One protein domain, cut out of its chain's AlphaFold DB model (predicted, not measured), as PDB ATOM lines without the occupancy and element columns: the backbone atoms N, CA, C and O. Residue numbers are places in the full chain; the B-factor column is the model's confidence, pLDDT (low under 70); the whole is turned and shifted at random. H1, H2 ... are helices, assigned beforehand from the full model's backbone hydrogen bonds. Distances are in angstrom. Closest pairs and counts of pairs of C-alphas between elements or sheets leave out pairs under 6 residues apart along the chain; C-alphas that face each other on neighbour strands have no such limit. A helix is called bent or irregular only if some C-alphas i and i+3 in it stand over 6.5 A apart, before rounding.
ATOM      1  N   LEU A 450     -39.037 -11.442 -21.338       56.56
ATOM      2  CA  LEU A 450     -38.294 -12.716 -21.225       56.56
ATOM      3  C   LEU A 450     -38.743 -13.827 -22.200       56.56
ATOM      4  O   LEU A 450     -37.935 -14.682 -22.573       56.56
ATOM      5  N   LYS A 451     -39.989 -13.780 -22.693       57.59
ATOM      6  CA  LYS A 451     -40.566 -14.758 -23.632       57.59
ATOM      7  C   LYS A 451     -39.735 -14.916 -24.925       57.59
ATOM      8  O   LYS A 451     -39.551 -16.040 -25.386       57.59
ATOM      9  N   GLN A 452     -39.116 -13.854 -25.462       59.69
ATOM     10  CA  GLN A 452     -38.329 -13.906 -26.716       59.69
ATOM     11  C   GLN A 452     -36.939 -14.564 -26.597       59.69
ATOM     12  O   GLN A 452     -36.274 -14.781 -27.612       59.69
ATOM     13  N   LYS A 453     -36.448 -14.869 -25.388       62.56
ATOM     14  CA  LYS A 453     -35.157 -15.565 -25.230       62.56
ATOM     15  C   LYS A 453     -35.295 -17.075 -25.404       62.56
ATOM     16  O   LYS A 453     -34.371 -17.696 -25.923       62.56
ATOM     17  N   ILE A 454     -36.443 -17.635 -25.022       64.50
ATOM     18  CA  ILE A 454     -36.682 -19.083 -25.007       64.50
ATOM     19  C   ILE A 454     -37.577 -19.499 -26.187       64.50
ATOM     20  O   ILE A 454     -37.276 -20.493 -26.853       64.50
ATOM     21  N   LEU A 455     -38.600 -18.699 -26.544       72.31
ATOM     22  CA  LEU A 455     -39.533 -19.040 -27.630       72.31
ATOM     23  C   LEU A 455     -38.864 -19.313 -28.986       72.31
ATOM     24  O   LEU A 455     -39.286 -20.266 -29.627       72.31
ATOM     25  N   PRO A 456     -37.843 -18.567 -29.460       75.00
ATOM     26  CA  PRO A 456     -37.183 -18.879 -30.727       75.00
ATOM     27  C   PRO A 456     -36.583 -20.281 -30.776       75.00
ATOM     28  O   PRO A 456     -36.680 -20.947 -31.804       75.00
ATOM     29  N   TYR A 457     -35.997 -20.748 -29.672       77.00
ATOM     30  CA  TYR A 457     -35.434 -22.093 -29.593       77.00
ATOM     31  C   TYR A 457     -36.539 -23.146 -29.600       77.00
ATOM     32  O   TYR A 457     -36.470 -24.079 -30.398       77.00
ATOM     33  N   ILE A 458     -37.588 -22.949 -28.793       74.88
ATOM     34  CA  ILE A 458     -38.767 -23.829 -28.763       74.88
ATOM     35  C   ILE A 458     -39.427 -23.883 -30.148       74.88
ATOM     36  O   ILE A 458     -39.713 -24.955 -30.674       74.88
ATOM     37  N   TYR A 459     -39.610 -22.730 -30.786       81.44
ATOM     38  CA  TYR A 459     -40.247 -22.622 -32.093       81.44
ATOM     39  C   TYR A 459     -39.428 -23.319 -33.179       81.44
ATOM     40  O   TYR A 459     -39.984 -24.036 -34.010       81.44
ATOM     41  N   ILE A 460     -38.101 -23.161 -33.157       75.88
ATOM     42  CA  ILE A 460     -37.209 -23.889 -34.063       75.88
ATOM     43  C   ILE A 460     -37.292 -25.401 -33.798       75.88
ATOM     44  O   ILE A 460     -37.357 -26.152 -34.766       75.88
ATOM     45  N   LEU A 461     -37.343 -25.862 -32.542       77.44
ATOM     46  CA  LEU A 461     -37.500 -27.290 -32.217       77.44
ATOM     47  C   LEU A 461     -38.830 -27.869 -32.709       77.44
ATOM     48  O   LEU A 461     -38.849 -28.995 -33.197       77.44
ATOM     49  N   LEU A 462     -39.923 -27.111 -32.610       77.25
ATOM     50  CA  LEU A 462     -41.248 -27.552 -33.051       77.25
ATOM     51  C   LEU A 462     -41.396 -27.542 -34.577       77.25
ATOM     52  O   LEU A 462     -42.014 -28.440 -35.138       77.25
ATOM     53  N   LYS A 463     -40.862 -26.523 -35.264       79.62
ATOM     54  CA  LYS A 463     -41.141 -26.294 -36.695       79.62
ATOM     55  C   LYS A 463     -40.012 -26.677 -37.644       79.62
ATOM     56  O   LYS A 463     -40.254 -26.828 -38.839       79.62
ATOM     57  N   SER A 464     -38.780 -26.841 -37.171       73.81
ATOM     58  CA  SER A 464     -37.674 -27.231 -38.047       73.81
ATOM     59  C   SER A 464     -37.609 -28.746 -38.220       73.81
ATOM     60  O   SER A 464     -37.308 -29.453 -37.263       73.81
ATOM     61  N   LYS A 465     -37.725 -29.234 -39.463       72.12
ATOM     62  CA  LYS A 465     -37.453 -30.648 -39.805       72.12
ATOM     63  C   LYS A 465     -36.047 -31.099 -39.361       72.12
ATOM     64  O   LYS A 465     -35.875 -32.206 -38.877       72.12
ATOM     65  N   GLN A 466     -35.040 -30.218 -39.458       78.31
ATOM     66  CA  GLN A 466     -33.655 -30.466 -39.016       78.31
ATOM     67  C   GLN A 466     -33.350 -29.702 -37.718       78.31
ATOM     68  O   GLN A 466     -32.737 -28.630 -37.741       78.31
ATOM     69  N   LYS A 467     -33.871 -30.190 -36.590       79.69
ATOM     70  CA  LYS A 467     -33.895 -29.471 -35.301       79.69
ATOM     71  C   LYS A 467     -32.501 -29.036 -34.819       79.69
ATOM     72  O   LYS A 467     -32.268 -27.848 -34.592       79.69
ATOM     73  N   THR A 468     -31.549 -29.969 -34.747       77.56
ATOM     74  CA  THR A 468     -30.187 -29.727 -34.231       77.56
ATOM     75  C   THR A 468     -29.393 -28.738 -35.095       77.56
ATOM     76  O   THR A 468     -28.791 -27.796 -34.571       77.56
ATOM     77  N   THR A 469     -29.438 -28.887 -36.424       78.19
ATOM     78  CA  THR A 469     -28.756 -27.997 -37.383       78.19
ATOM     79  C   THR A 469     -29.289 -26.567 -37.314       78.19
ATOM     80  O   THR A 469     -28.502 -25.621 -37.263       78.19
ATOM     81  N   SER A 470     -30.614 -26.387 -37.267       82.00
ATOM     82  CA  SER A 470     -31.230 -25.054 -37.212       82.00
ATOM     83  C   SER A 470     -30.890 -24.302 -35.923       82.00
ATOM     84  O   SER A 470     -30.663 -23.096 -35.977       82.00
ATOM     85  N   ILE A 471     -30.779 -24.989 -34.778       80.81
ATOM     86  CA  ILE A 471     -30.345 -24.353 -33.521       80.81
ATOM     87  C   ILE A 471     -28.883 -23.912 -33.596       80.81
ATOM     88  O   ILE A 471     -28.574 -22.776 -33.229       80.81
ATOM     89  N   LYS A 472     -27.978 -24.776 -34.084       82.50
ATOM     90  CA  LYS A 472     -26.559 -24.410 -34.257       82.50
ATOM     91  C   LYS A 472     -26.416 -23.194 -35.177       82.50
ATOM     92  O   LYS A 472     -25.639 -22.285 -34.885       82.50
ATOM     93  N   LEU A 473     -27.204 -23.152 -36.249       80.69
ATOM     94  CA  LEU A 473     -27.222 -22.045 -37.199       80.69
ATOM     95  C   LEU A 473     -27.786 -20.757 -36.578       80.69
ATOM     96  O   LEU A 473     -27.196 -19.696 -36.764       80.69
ATOM     97  N   TYR A 474     -28.859 -20.848 -35.785       84.12
ATOM     98  CA  TYR A 474     -29.432 -19.699 -35.072       84.12
ATOM     99  C   TYR A 474     -28.433 -19.088 -34.105       84.12
ATOM    100  O   TYR A 474     -28.205 -17.881 -34.150       84.12
ATOM    101  N   LYS A 475     -27.756 -19.920 -33.306       80.62
ATOM    102  CA  LYS A 475     -26.703 -19.457 -32.393       80.62
ATOM    103  C   LYS A 475     -25.574 -18.741 -33.138       80.62
ATOM    104  O   LYS A 475     -25.147 -17.680 -32.700       80.62
ATOM    105  N   LYS A 476     -25.122 -19.281 -34.274       81.50
ATOM    106  CA  LYS A 476     -24.050 -18.668 -35.075       81.50
ATOM    107  C   LYS A 476     -24.452 -17.363 -35.738       81.50
ATOM    108  O   LYS A 476     -23.646 -16.443 -35.772       81.50
ATOM    109  N   LEU A 477     -25.662 -17.290 -36.281       81.38
ATOM    110  CA  LEU A 477     -26.106 -16.123 -37.037       81.38
ATOM    111  C   LEU A 477     -26.576 -14.972 -36.151       81.38
ATOM    112  O   LEU A 477     -26.529 -13.831 -36.596       81.38
ATOM    113  N   LYS A 478     -26.984 -15.248 -34.906       74.75
ATOM    114  CA  LYS A 478     -27.509 -14.235 -33.979       74.75
ATOM    115  C   LYS A 478     -26.598 -13.015 -33.832       74.75
ATOM    116  O   LYS A 478     -27.114 -11.909 -33.726       74.75
ATOM    117  N   ASN A 479     -25.282 -13.224 -33.890       70.50
ATOM    118  CA  ASN A 479     -24.270 -12.175 -33.759       70.50
ATOM    119  C   ASN A 479     -23.328 -12.117 -34.982       70.50
ATOM    120  O   ASN A 479     -22.146 -11.821 -34.832       70.50
ATOM    121  N   ASN A 480     -23.805 -12.458 -36.185       78.50
ATOM    122  CA  ASN A 480     -22.971 -12.499 -37.390       78.50
ATOM    123  C   ASN A 480     -23.455 -11.503 -38.455       78.50
ATOM    124  O   ASN A 480     -24.641 -11.448 -38.775       78.50
ATOM    125  N   THR A 481     -22.517 -10.778 -39.069       76.25
ATOM    126  CA  THR A 481     -22.760  -9.796 -40.144       76.25
ATOM    127  C   THR A 481     -23.363 -10.399 -41.418       76.25
ATOM    128  O   THR A 481     -23.807  -9.673 -42.311       76.25
ATOM    129  N   TYR A 482     -23.394 -11.729 -41.524       81.19
ATOM    130  CA  TYR A 482     -24.071 -12.453 -42.591       81.19
ATOM    131  C   TYR A 482     -25.566 -12.128 -42.647       81.19
ATOM    132  O   TYR A 482     -26.129 -12.080 -43.736       81.19
ATOM    133  N   PHE A 483     -26.196 -11.856 -41.499       81.69
ATOM    134  CA  PHE A 483     -27.598 -11.465 -41.421       81.69
ATOM    135  C   PHE A 483     -27.725 -10.012 -40.958       81.69
ATOM    136  O   PHE A 483     -27.497  -9.693 -39.794       81.69
ATOM    137  N   ASN A 484     -28.090  -9.118 -41.879       82.00
ATOM    138  CA  ASN A 484     -28.351  -7.718 -41.576       82.00
ATOM    139  C   ASN A 484     -29.858  -7.512 -41.409       82.00
ATOM    140  O   ASN A 484     -30.613  -7.562 -42.378       82.00
ATOM    141  N   ILE A 485     -30.280  -7.262 -40.173       78.69
ATOM    142  CA  ILE A 485     -31.697  -7.134 -39.827       78.69
ATOM    143  C   ILE A 485     -32.383  -5.998 -40.595       78.69
ATOM    144  O   ILE A 485     -33.456  -6.232 -41.144       78.69
ATOM    145  N   GLY A 486     -31.786  -4.803 -40.687       82.88
ATOM    146  CA  GLY A 486     -32.423  -3.671 -41.370       82.88
ATOM    147  C   GLY A 486     -32.591  -3.884 -42.868       82.88
ATOM    148  O   GLY A 486     -33.665  -3.621 -43.398       82.88
ATOM    149  N   TYR A 487     -31.581  -4.434 -43.550       82.50
ATOM    150  CA  TYR A 487     -31.708  -4.856 -44.948       82.50
ATOM    151  C   TYR A 487     -32.781  -5.931 -45.099       82.50
ATOM    152  O   TYR A 487     -33.624  -5.841 -45.992       82.50
ATOM    153  N   TYR A 488     -32.751  -6.944 -44.229       84.50
ATOM    154  CA  TYR A 488     -33.661  -8.071 -44.321       84.50
ATOM    155  C   TYR A 488     -35.113  -7.623 -44.140       84.50
ATOM    156  O   TYR A 488     -35.948  -8.023 -44.940       84.50
ATOM    157  N   LEU A 489     -35.399  -6.737 -43.183       79.38
ATOM    158  CA  LEU A 489     -36.725  -6.143 -42.980       79.38
ATOM    159  C   LEU A 489     -37.121  -5.159 -44.099       79.38
ATOM    160  O   LEU A 489     -38.250  -5.227 -44.576       79.38
ATOM    161  N   ASN A 490     -36.212  -4.298 -44.587       80.94
ATOM    162  CA  ASN A 490     -36.511  -3.374 -45.698       80.94
ATOM    163  C   ASN A 490     -36.848  -4.108 -46.996       80.94
ATOM    164  O   ASN A 490     -37.728  -3.680 -47.746       80.94
ATOM    165  N   LYS A 491     -36.120  -5.190 -47.290       82.75
ATOM    166  CA  LYS A 491     -36.308  -5.967 -48.516       82.75
ATOM    167  C   LYS A 491     -37.512  -6.907 -48.426       82.75
ATOM    168  O   LYS A 491     -38.120  -7.185 -49.453       82.75
ATOM    169  N   ASN A 492     -37.854  -7.366 -47.223       81.94
ATOM    170  CA  ASN A 492     -38.885  -8.370 -46.964       81.94
ATOM    171  C   ASN A 492     -39.947  -7.820 -46.004       81.94
ATOM    172  O   ASN A 492     -40.023  -8.214 -44.835       81.94
ATOM    173  N   LYS A 493     -40.739  -6.861 -46.495       79.00
ATOM    174  CA  LYS A 493     -41.712  -6.111 -45.684       79.00
ATOM    175  C   LYS A 493     -42.786  -6.999 -45.041       79.00
ATOM    176  O   LYS A 493     -43.290  -6.668 -43.973       79.00
ATOM    177  N   ASP A 494     -43.089  -8.140 -45.651       75.69
ATOM    178  CA  ASP A 494     -44.041  -9.146 -45.171       75.69
ATOM    179  C   ASP A 494     -43.628  -9.799 -43.836       75.69
ATOM    180  O   ASP A 494     -44.471 -10.262 -43.068       75.69
ATOM    181  N   ILE A 495     -42.334  -9.776 -43.501       74.94
ATOM    182  CA  ILE A 495     -41.803 -10.351 -42.255       74.94
ATOM    183  C   ILE A 495     -42.037  -9.415 -41.059       74.94
ATOM    184  O   ILE A 495     -41.896  -9.831 -39.913       74.94
ATOM    185  N   ASN A 496     -42.456  -8.167 -41.278       69.00
ATOM    186  CA  ASN A 496     -42.604  -7.178 -40.210       69.00
ATOM    187  C   ASN A 496     -43.814  -7.427 -39.272       69.00
ATOM    188  O   ASN A 496     -44.123  -6.600 -38.418       69.00
ATOM    189  N   ASN A 497     -44.515  -8.561 -39.406       65.81
ATOM    190  CA  ASN A 497     -45.660  -8.903 -38.564       65.81
ATOM    191  C   ASN A 497     -45.259  -9.187 -37.099       65.81
ATOM    192  O   ASN A 497     -44.163  -9.675 -36.807       65.81
ATOM    193  N   LYS A 498     -46.192  -8.954 -36.157       67.25
ATOM    194  CA  LYS A 498     -45.952  -9.131 -34.706       67.25
ATOM    195  C   LYS A 498     -45.412 -10.524 -34.347       67.25
ATOM    196  O   LYS A 498     -44.676 -10.673 -33.373       67.25
ATOM    197  N   LYS A 499     -45.730 -11.566 -35.124       71.88
ATOM    198  CA  LYS A 499     -45.215 -12.921 -34.875       71.88
ATOM    199  C   LYS A 499     -43.687 -12.974 -35.009       71.88
ATOM    200  O   LYS A 499     -43.033 -13.523 -34.124       71.88
ATOM    201  N   TRP A 500     -43.119 -12.405 -36.071       77.25
ATOM    202  CA  TRP A 500     -41.686 -12.498 -36.378       77.25
ATOM    203  C   TRP A 500     -40.830 -11.411 -35.743       77.25
ATOM    204  O   TRP A 500     -39.647 -11.647 -35.498       77.25
ATOM    205  N   THR A 501     -41.416 -10.257 -35.438       69.38
ATOM    206  CA  THR A 501     -40.696  -9.126 -34.842       69.38
ATOM    207  C   THR A 501     -40.923  -8.987 -33.335       69.38
ATOM    208  O   THR A 501     -39.979  -8.620 -32.641       69.38
ATOM    209  N   GLN A 502     -42.107  -9.347 -32.809       67.75
ATOM    210  CA  GLN A 502     -42.451  -9.200 -31.380       67.75
ATOM    211  C   GLN A 502     -42.525 -10.516 -30.581       67.75
ATOM    212  O   GLN A 502     -42.314 -10.491 -29.372       67.75
ATOM    213  N   LYS A 503     -42.833 -11.676 -31.184       65.69
ATOM    214  CA  LYS A 503     -42.855 -12.972 -30.453       65.69
ATOM    215  C   LYS A 503     -41.600 -13.821 -30.689       65.69
ATOM    216  O   LYS A 503     -41.138 -14.508 -29.780       65.69
ATOM    217  N   LEU A 504     -41.051 -13.773 -31.901       79.25
ATOM    218  CA  LEU A 504     -39.826 -14.463 -32.316       79.25
ATOM    219  C   LEU A 504     -38.762 -13.427 -32.723       79.25
ATOM    220  O   LEU A 504     -38.716 -12.337 -32.163       79.25
ATOM    221  N   THR A 505     -37.881 -13.760 -33.670       79.06
ATOM    222  CA  THR A 505     -36.959 -12.790 -34.284       79.06
ATOM    223  C   THR A 505     -36.970 -12.929 -35.814       79.06
ATOM    224  O   THR A 505     -37.198 -14.041 -36.302       79.06
ATOM    225  N   PRO A 506     -36.660 -11.877 -36.600       82.62
ATOM    226  CA  PRO A 506     -36.509 -11.991 -38.055       82.62
ATOM    227  C   PRO A 506     -35.454 -13.027 -38.450       82.62
ATOM    228  O   PRO A 506     -35.585 -13.710 -39.462       82.62
ATOM    229  N   LEU A 507     -34.441 -13.222 -37.600       84.81
ATOM    230  CA  LEU A 507     -33.490 -14.314 -37.760       84.81
ATOM    231  C   LEU A 507     -34.141 -15.693 -37.565       84.81
ATOM    232  O   LEU A 507     -33.798 -16.640 -38.268       84.81
ATOM    233  N   THR A 508     -35.094 -15.826 -36.638       80.38
ATOM    234  CA  THR A 508     -35.896 -17.050 -36.497       80.38
ATOM    235  C   THR A 508     -36.627 -17.332 -37.799       80.38
ATOM    236  O   THR A 508     -36.506 -18.447 -38.293       80.38
ATOM    237  N   HIS A 509     -37.286 -16.324 -38.391       86.31
ATOM    238  CA  HIS A 509     -37.913 -16.469 -39.707       86.31
ATOM    239  C   HIS A 509     -36.895 -16.900 -40.754       86.31
ATOM    240  O   HIS A 509     -37.134 -17.849 -41.493       86.31
ATOM    241  N   TYR A 510     -35.752 -16.216 -40.838       83.44
ATOM    242  CA  TYR A 510     -34.736 -16.535 -41.832       83.44
ATOM    243  C   TYR A 510     -34.298 -17.998 -41.747       83.44
ATOM    244  O   TYR A 510     -34.196 -18.689 -42.756       83.44
ATOM    245  N   ILE A 511     -34.123 -18.506 -40.531       82.25
ATOM    246  CA  ILE A 511     -33.700 -19.884 -40.319       82.25
ATOM    247  C   ILE A 511     -34.834 -20.875 -40.526       82.25
ATOM    248  O   ILE A 511     -34.581 -21.954 -41.053       82.25
ATOM    249  N   THR A 512     -36.069 -20.587 -40.127       79.19
ATOM    250  CA  THR A 512     -37.170 -21.540 -40.321       79.19
ATOM    251  C   THR A 512     -37.664 -21.562 -41.765       79.19
ATOM    252  O   THR A 512     -37.933 -22.649 -42.270       79.19
ATOM    253  N   TYR A 513     -37.700 -20.402 -42.425       83.44
ATOM    254  CA  TYR A 513     -38.312 -20.186 -43.739       83.44
ATOM    255  C   TYR A 513     -37.379 -19.488 -44.734       83.44
ATOM    256  O   TYR A 513     -37.169 -19.998 -45.830       83.44
ATOM    257  N   GLY A 514     -36.761 -18.368 -44.351       82.06
ATOM    258  CA  GLY A 514     -36.089 -17.465 -45.296       82.06
ATOM    259  C   GLY A 514     -34.947 -18.073 -46.120       82.06
ATOM    260  O   GLY A 514     -34.740 -17.651 -47.254       82.06
ATOM    261  N   ILE A 515     -34.232 -19.079 -45.605       81.94
ATOM    262  CA  ILE A 515     -33.237 -19.840 -46.384       81.94
ATOM    263  C   ILE A 515     -33.914 -20.612 -47.525       81.94
ATOM    264  O   ILE A 515     -33.451 -20.549 -48.659       81.94
ATOM    265  N   ASN A 516     -35.028 -21.291 -47.246       77.00
ATOM    266  CA  ASN A 516     -35.773 -22.051 -48.252       77.00
ATOM    267  C   ASN A 516     -36.488 -21.120 -49.241       77.00
ATOM    268  O   ASN A 516     -36.560 -21.418 -50.425       77.00
ATOM    269  N   GLU A 517     -36.941 -19.958 -48.768       82.69
ATOM    270  CA  GLU A 517     -37.506 -18.888 -49.602       82.69
ATOM    271  C   GLU A 517     -36.433 -18.120 -50.395       82.69
ATOM    272  O   GLU A 517     -36.740 -17.134 -51.062       82.69
ATOM    273  N   LYS A 518     -35.159 -18.533 -50.314       81.81
ATOM    274  CA  LYS A 518     -34.020 -17.903 -50.997       81.81
ATOM    275  C   LYS A 518     -33.927 -16.393 -50.741       81.81
ATOM    276  O   LYS A 518     -33.458 -15.640 -51.598       81.81
ATOM    277  N   ARG A 519     -34.313 -15.933 -49.545       83.19
ATOM    278  CA  ARG A 519     -34.222 -14.518 -49.164       83.19
ATOM    279  C   ARG A 519     -32.790 -14.138 -48.828       83.19
ATOM    280  O   ARG A 519     -32.104 -14.829 -48.076       83.19
ATOM    281  N   LYS A 520     -32.323 -13.019 -49.380       83.88
ATOM    282  CA  LYS A 520     -30.960 -12.530 -49.137       83.88
ATOM    283  C   LYS A 520     -30.841 -11.998 -47.710       83.88
ATOM    284  O   LYS A 520     -31.646 -11.152 -47.335       83.88
ATOM    285  N   PRO A 521     -29.853 -12.447 -46.923       78.69
ATOM    286  CA  PRO A 521     -29.724 -12.034 -45.531       78.69
ATOM    287  C   PRO A 521     -29.004 -10.686 -45.363       78.69
ATOM    288  O   PRO A 521     -29.164 -10.052 -44.326       78.69
ATOM    289  N   ASN A 522     -28.237 -10.220 -46.362       80.50
ATOM    290  CA  ASN A 522     -27.587  -8.903 -46.373       80.50
ATOM    291  C   ASN A 522     -27.351  -8.402 -47.832       80.50
ATOM    292  O   ASN A 522     -27.428  -9.216 -48.758       80.50
ATOM    293  N   PRO A 523     -27.064  -7.100 -48.068       76.06
ATOM    294  CA  PRO A 523     -26.873  -6.557 -49.419       76.06
ATOM    295  C   PRO A 523     -25.569  -7.007 -50.100       76.06
ATOM    296  O   PRO A 523     -25.475  -6.958 -51.323       76.06
ATOM    297  N   GLN A 524     -24.572  -7.459 -49.335       76.75
ATOM    298  CA  GLN A 524     -23.298  -7.972 -49.848       76.75
ATOM    299  C   GLN A 524     -23.367  -9.455 -50.264       76.75
ATOM    300  O   GLN A 524     -22.469  -9.939 -50.953       76.75
ATOM    301  N   GLN A 525     -24.425 -10.186 -49.892       68.62
ATOM    302  CA  GLN A 525     -24.653 -11.562 -50.323       68.62
ATOM    303  C   GLN A 525     -25.155 -11.563 -51.766       68.62
ATOM    304  O   GLN A 525     -26.340 -11.363 -52.058       68.62
ATOM    305  N   LYS A 526     -24.228 -11.820 -52.690       61.97
ATOM    306  CA  LYS A 526     -24.538 -11.980 -54.115       61.97
ATOM    307  C   LYS A 526     -25.478 -13.172 -54.353       61.97
ATOM    308  O   LYS A 526     -26.395 -13.048 -55.165       61.97
ATOM    309  N   THR A 527     -25.331 -14.253 -53.580       62.53
ATOM    310  CA  THR A 527     -26.069 -15.520 -53.732       62.53
ATOM    311  C   THR A 527     -26.622 -16.040 -52.397       62.53
ATOM    312  O   THR A 527     -26.026 -15.832 -51.339       62.53
ATOM    313  N   THR A 528     -27.790 -16.690 -52.426       62.97
ATOM    314  CA  THR A 528     -28.435 -17.280 -51.241       62.97
ATOM    315  C   THR A 528     -28.017 -18.736 -51.025       62.97
ATOM    316  O   THR A 528     -27.817 -19.461 -51.995       62.97
ATOM    317  N   PRO A 529     -27.820 -19.174 -49.768       63.41
ATOM    318  CA  PRO A 529     -27.258 -20.491 -49.483       63.41
ATOM    319  C   PRO A 529     -28.240 -21.621 -49.818       63.41
ATOM    320  O   PRO A 529     -29.384 -21.585 -49.378       63.41
ATOM    321  N   GLU A 530     -27.760 -22.644 -50.534       64.00
ATOM    322  CA  GLU A 530     -28.567 -23.769 -51.045       64.00
ATOM    323  C   GLU A 530     -29.305 -24.547 -49.953       64.00
ATOM    324  O   GLU A 530     -30.437 -24.980 -50.153       64.00
ATOM    325  N   ASN A 531     -28.686 -24.727 -48.783       73.94
ATOM    326  CA  ASN A 531     -29.338 -25.325 -47.624       73.94
ATOM    327  C   ASN A 531     -28.627 -24.966 -46.303       73.94
ATOM    328  O   ASN A 531     -27.505 -24.445 -46.266       73.94
ATOM    329  N   LYS A 532     -29.289 -25.279 -45.181       80.19
ATOM    330  CA  LYS A 532     -28.826 -24.963 -43.817       80.19
ATOM    331  C   LYS A 532     -27.487 -25.609 -43.449       80.19
ATOM    332  O   LYS A 532     -26.705 -24.980 -42.736       80.19
ATOM    333  N   LYS A 533     -27.213 -26.840 -43.905       79.00
ATOM    334  CA  LYS A 533     -25.956 -27.552 -43.602       79.00
ATOM    335  C   LYS A 533     -24.777 -26.869 -44.296       79.00
ATOM    336  O   LYS A 533     -23.765 -26.604 -43.645       79.00
ATOM    337  N   THR A 534     -24.932 -26.508 -45.569       79.31
ATOM    338  CA  THR A 534     -23.894 -25.813 -46.345       79.31
ATOM    339  C   THR A 534     -23.585 -24.439 -45.754       79.31
ATOM    340  O   THR A 534     -22.417 -24.078 -45.596       79.31
ATOM    341  N   LEU A 535     -24.613 -23.691 -45.331       79.69
ATOM    342  CA  LEU A 535     -24.410 -22.405 -44.662       79.69
ATOM    343  C   LEU A 535     -23.687 -22.557 -43.316       79.69
ATOM    344  O   LEU A 535     -22.775 -21.787 -43.016       79.69
ATOM    345  N   LEU A 536     -24.045 -23.571 -42.520       76.00
ATOM    346  CA  LEU A 536     -23.374 -23.844 -41.248       76.00
ATOM    347  C   LEU A 536     -21.881 -24.150 -41.452       76.00
ATOM    348  O   LEU A 536     -21.053 -23.669 -40.676       76.00
ATOM    349  N   LYS A 537     -21.536 -24.888 -42.519       79.06
ATOM    350  CA  LYS A 537     -20.150 -25.192 -42.909       79.06
ATOM    351  C   LYS A 537     -19.389 -23.928 -43.326       79.06
ATOM    352  O   LYS A 537     -18.310 -23.682 -42.792       79.06
ATOM    353  N   LYS A 538     -19.976 -23.063 -44.165       76.88
ATOM    354  CA  LYS A 538     -19.366 -21.770 -44.549       76.88
ATOM    355  C   LYS A 538     -19.116 -20.856 -43.343       76.88
ATOM    356  O   LYS A 538     -18.047 -20.268 -43.220       76.88
ATOM    357  N   LEU A 539     -20.058 -20.795 -42.401       74.25
ATOM    358  CA  LEU A 539     -19.897 -20.017 -41.165       74.25
ATOM    359  C   LEU A 539     -18.925 -20.663 -40.161       74.25
ATOM    360  O   LEU A 539     -18.511 -20.004 -39.209       74.25
ATOM    361  N   ASN A 540     -18.593 -21.953 -40.290       70.81
ATOM    362  CA  ASN A 540     -17.502 -22.583 -39.530       70.81
ATOM    363  C   ASN A 540     -16.123 -22.193 -40.089       70.81
ATOM    364  O   ASN A 540     -15.196 -22.021 -39.308       70.81
ATOM    365  N   GLN A 541     -16.005 -21.990 -41.403       67.44
ATOM    366  CA  GLN A 541     -14.734 -21.697 -42.084       67.44
ATOM    367  C   GLN A 541     -14.304 -20.219 -42.015       67.44
ATOM    368  O   GLN A 541     -13.135 -19.911 -42.195       67.44
ATOM    369  N   GLN A 542     -15.210 -19.288 -41.697       60.69
ATOM    370  CA  GLN A 542     -14.884 -17.855 -41.577       60.69
ATOM    371  C   GLN A 542     -14.086 -17.466 -40.309       60.69
ATOM    372  O   GLN A 542     -13.809 -16.285 -40.123       60.69
ATOM    373  N   LYS A 543     -13.700 -18.415 -39.436       50.31
ATOM    374  CA  LYS A 543     -12.972 -18.127 -38.180       50.31
ATOM    375  C   LYS A 543     -11.435 -18.148 -38.274       50.31
ATOM    376  O   LYS A 543     -10.800 -17.819 -37.282       50.31
ATOM    377  N   THR A 544     -10.832 -18.466 -39.422       43.62
ATOM    378  CA  THR A 544      -9.363 -18.643 -39.547       43.62
ATOM    379  C   THR A 544      -8.651 -17.669 -40.494       43.62
ATOM    380  O   THR A 544      -7.488 -17.867 -40.821       43.62
TER     381      THR A 544
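This is residues 450 to 544 of the 548 residues of an uncharacterized protein of Methanosphaera cuniculi (UniProt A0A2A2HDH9). A short helix, H6, sits in the middle of a small all-helix body, with the row H1, H2 and H7 along one side of it and the short helices H3, H4 and H5 in an arc round another. H1 and H2 form a helical hairpin, and a long stretch without a named element, residues 515 to 531, leads from H6 to H7 at the end of the row. The printed part has 95 residues with seven named helices, H1 to H7 in order along the chain, and no named strand. It is compact, with a radius of gyration of the C-alphas of 12.6 A, and spans 35 by 29 by 22 A.

H1, residues 451 to 463, is the longest helix by residues; it is only just irregular, with C-alphas 453 and 456 6.7 A apart, and its line is a rough one. With residues 457 to 461 alone it touches H2, residues 467 to 477, at a steep tilt of 42 degrees, opposite ways; their closest C-alphas, those of Leu 461 and Lys 467, are 5.2 A apart. The two form a helical hairpin. H1 also touches the hub H6, residues 506 to 514, at a shallow tilt of 5 degrees, the same way, closest at the C-alphas of Pro 456 and Thr 508, 6.2 A. With residues 451 to 455 alone H1 touches H5, residues 498 to 503, closest at the C-alphas of Gln 452 and Lys 503, 5.9 A. H2 touches H6, closest at the C-alphas of Ser 470 and Ile 511, 6.5 A. H2 touches H7, residues 532 to 541, at a steep tilt of 43 degrees, the same way, closest at the C-alphas of Leu 473 and Leu 536, 5.9 A. H3, residues 485 to 491, touches H6, closest at the C-alphas of Ile 485 and Pro 506, 7.1 A. H5 and H6 only just touch, only at the corner, with 3 pairs of C-alphas within 8 A, the closest being Trp 500 and Pro 506, 5.5 A. H4, residues 493 to 496, is close to H6 but not clearly touching, closest at the C-alphas of Ile 495 and Pro 506, 7.0 A. H1 and H7 are apart. Each O i to N i+4 pair is within hydrogen-bond range in H2, H3, H5, H6 and H7, against 7 of 9 in H1; H4 is too short for such a pair.

H1 begins at C-alpha 451, (-40.566, -14.758, -23.632), and is 17.4 A long. H2 is 15.6 A and H7 14.6 A long; H7 ends at C-alpha 541, (-14.734, -21.697, -42.084). H6 begins at C-alpha 506, (-36.509, -11.991, -38.055).

The two C-alphas farthest apart, those of Lys 498 and Thr 544, are 38.1 A apart. The printed part has no cut, and the link from H6 to H7, 17 residues, is long. The mean pLDDT of the printed part is 75.4; it is under 70 at residues 450 to 454, 496 to 498, 501 to 503, 525 to 530 and 541 to 544.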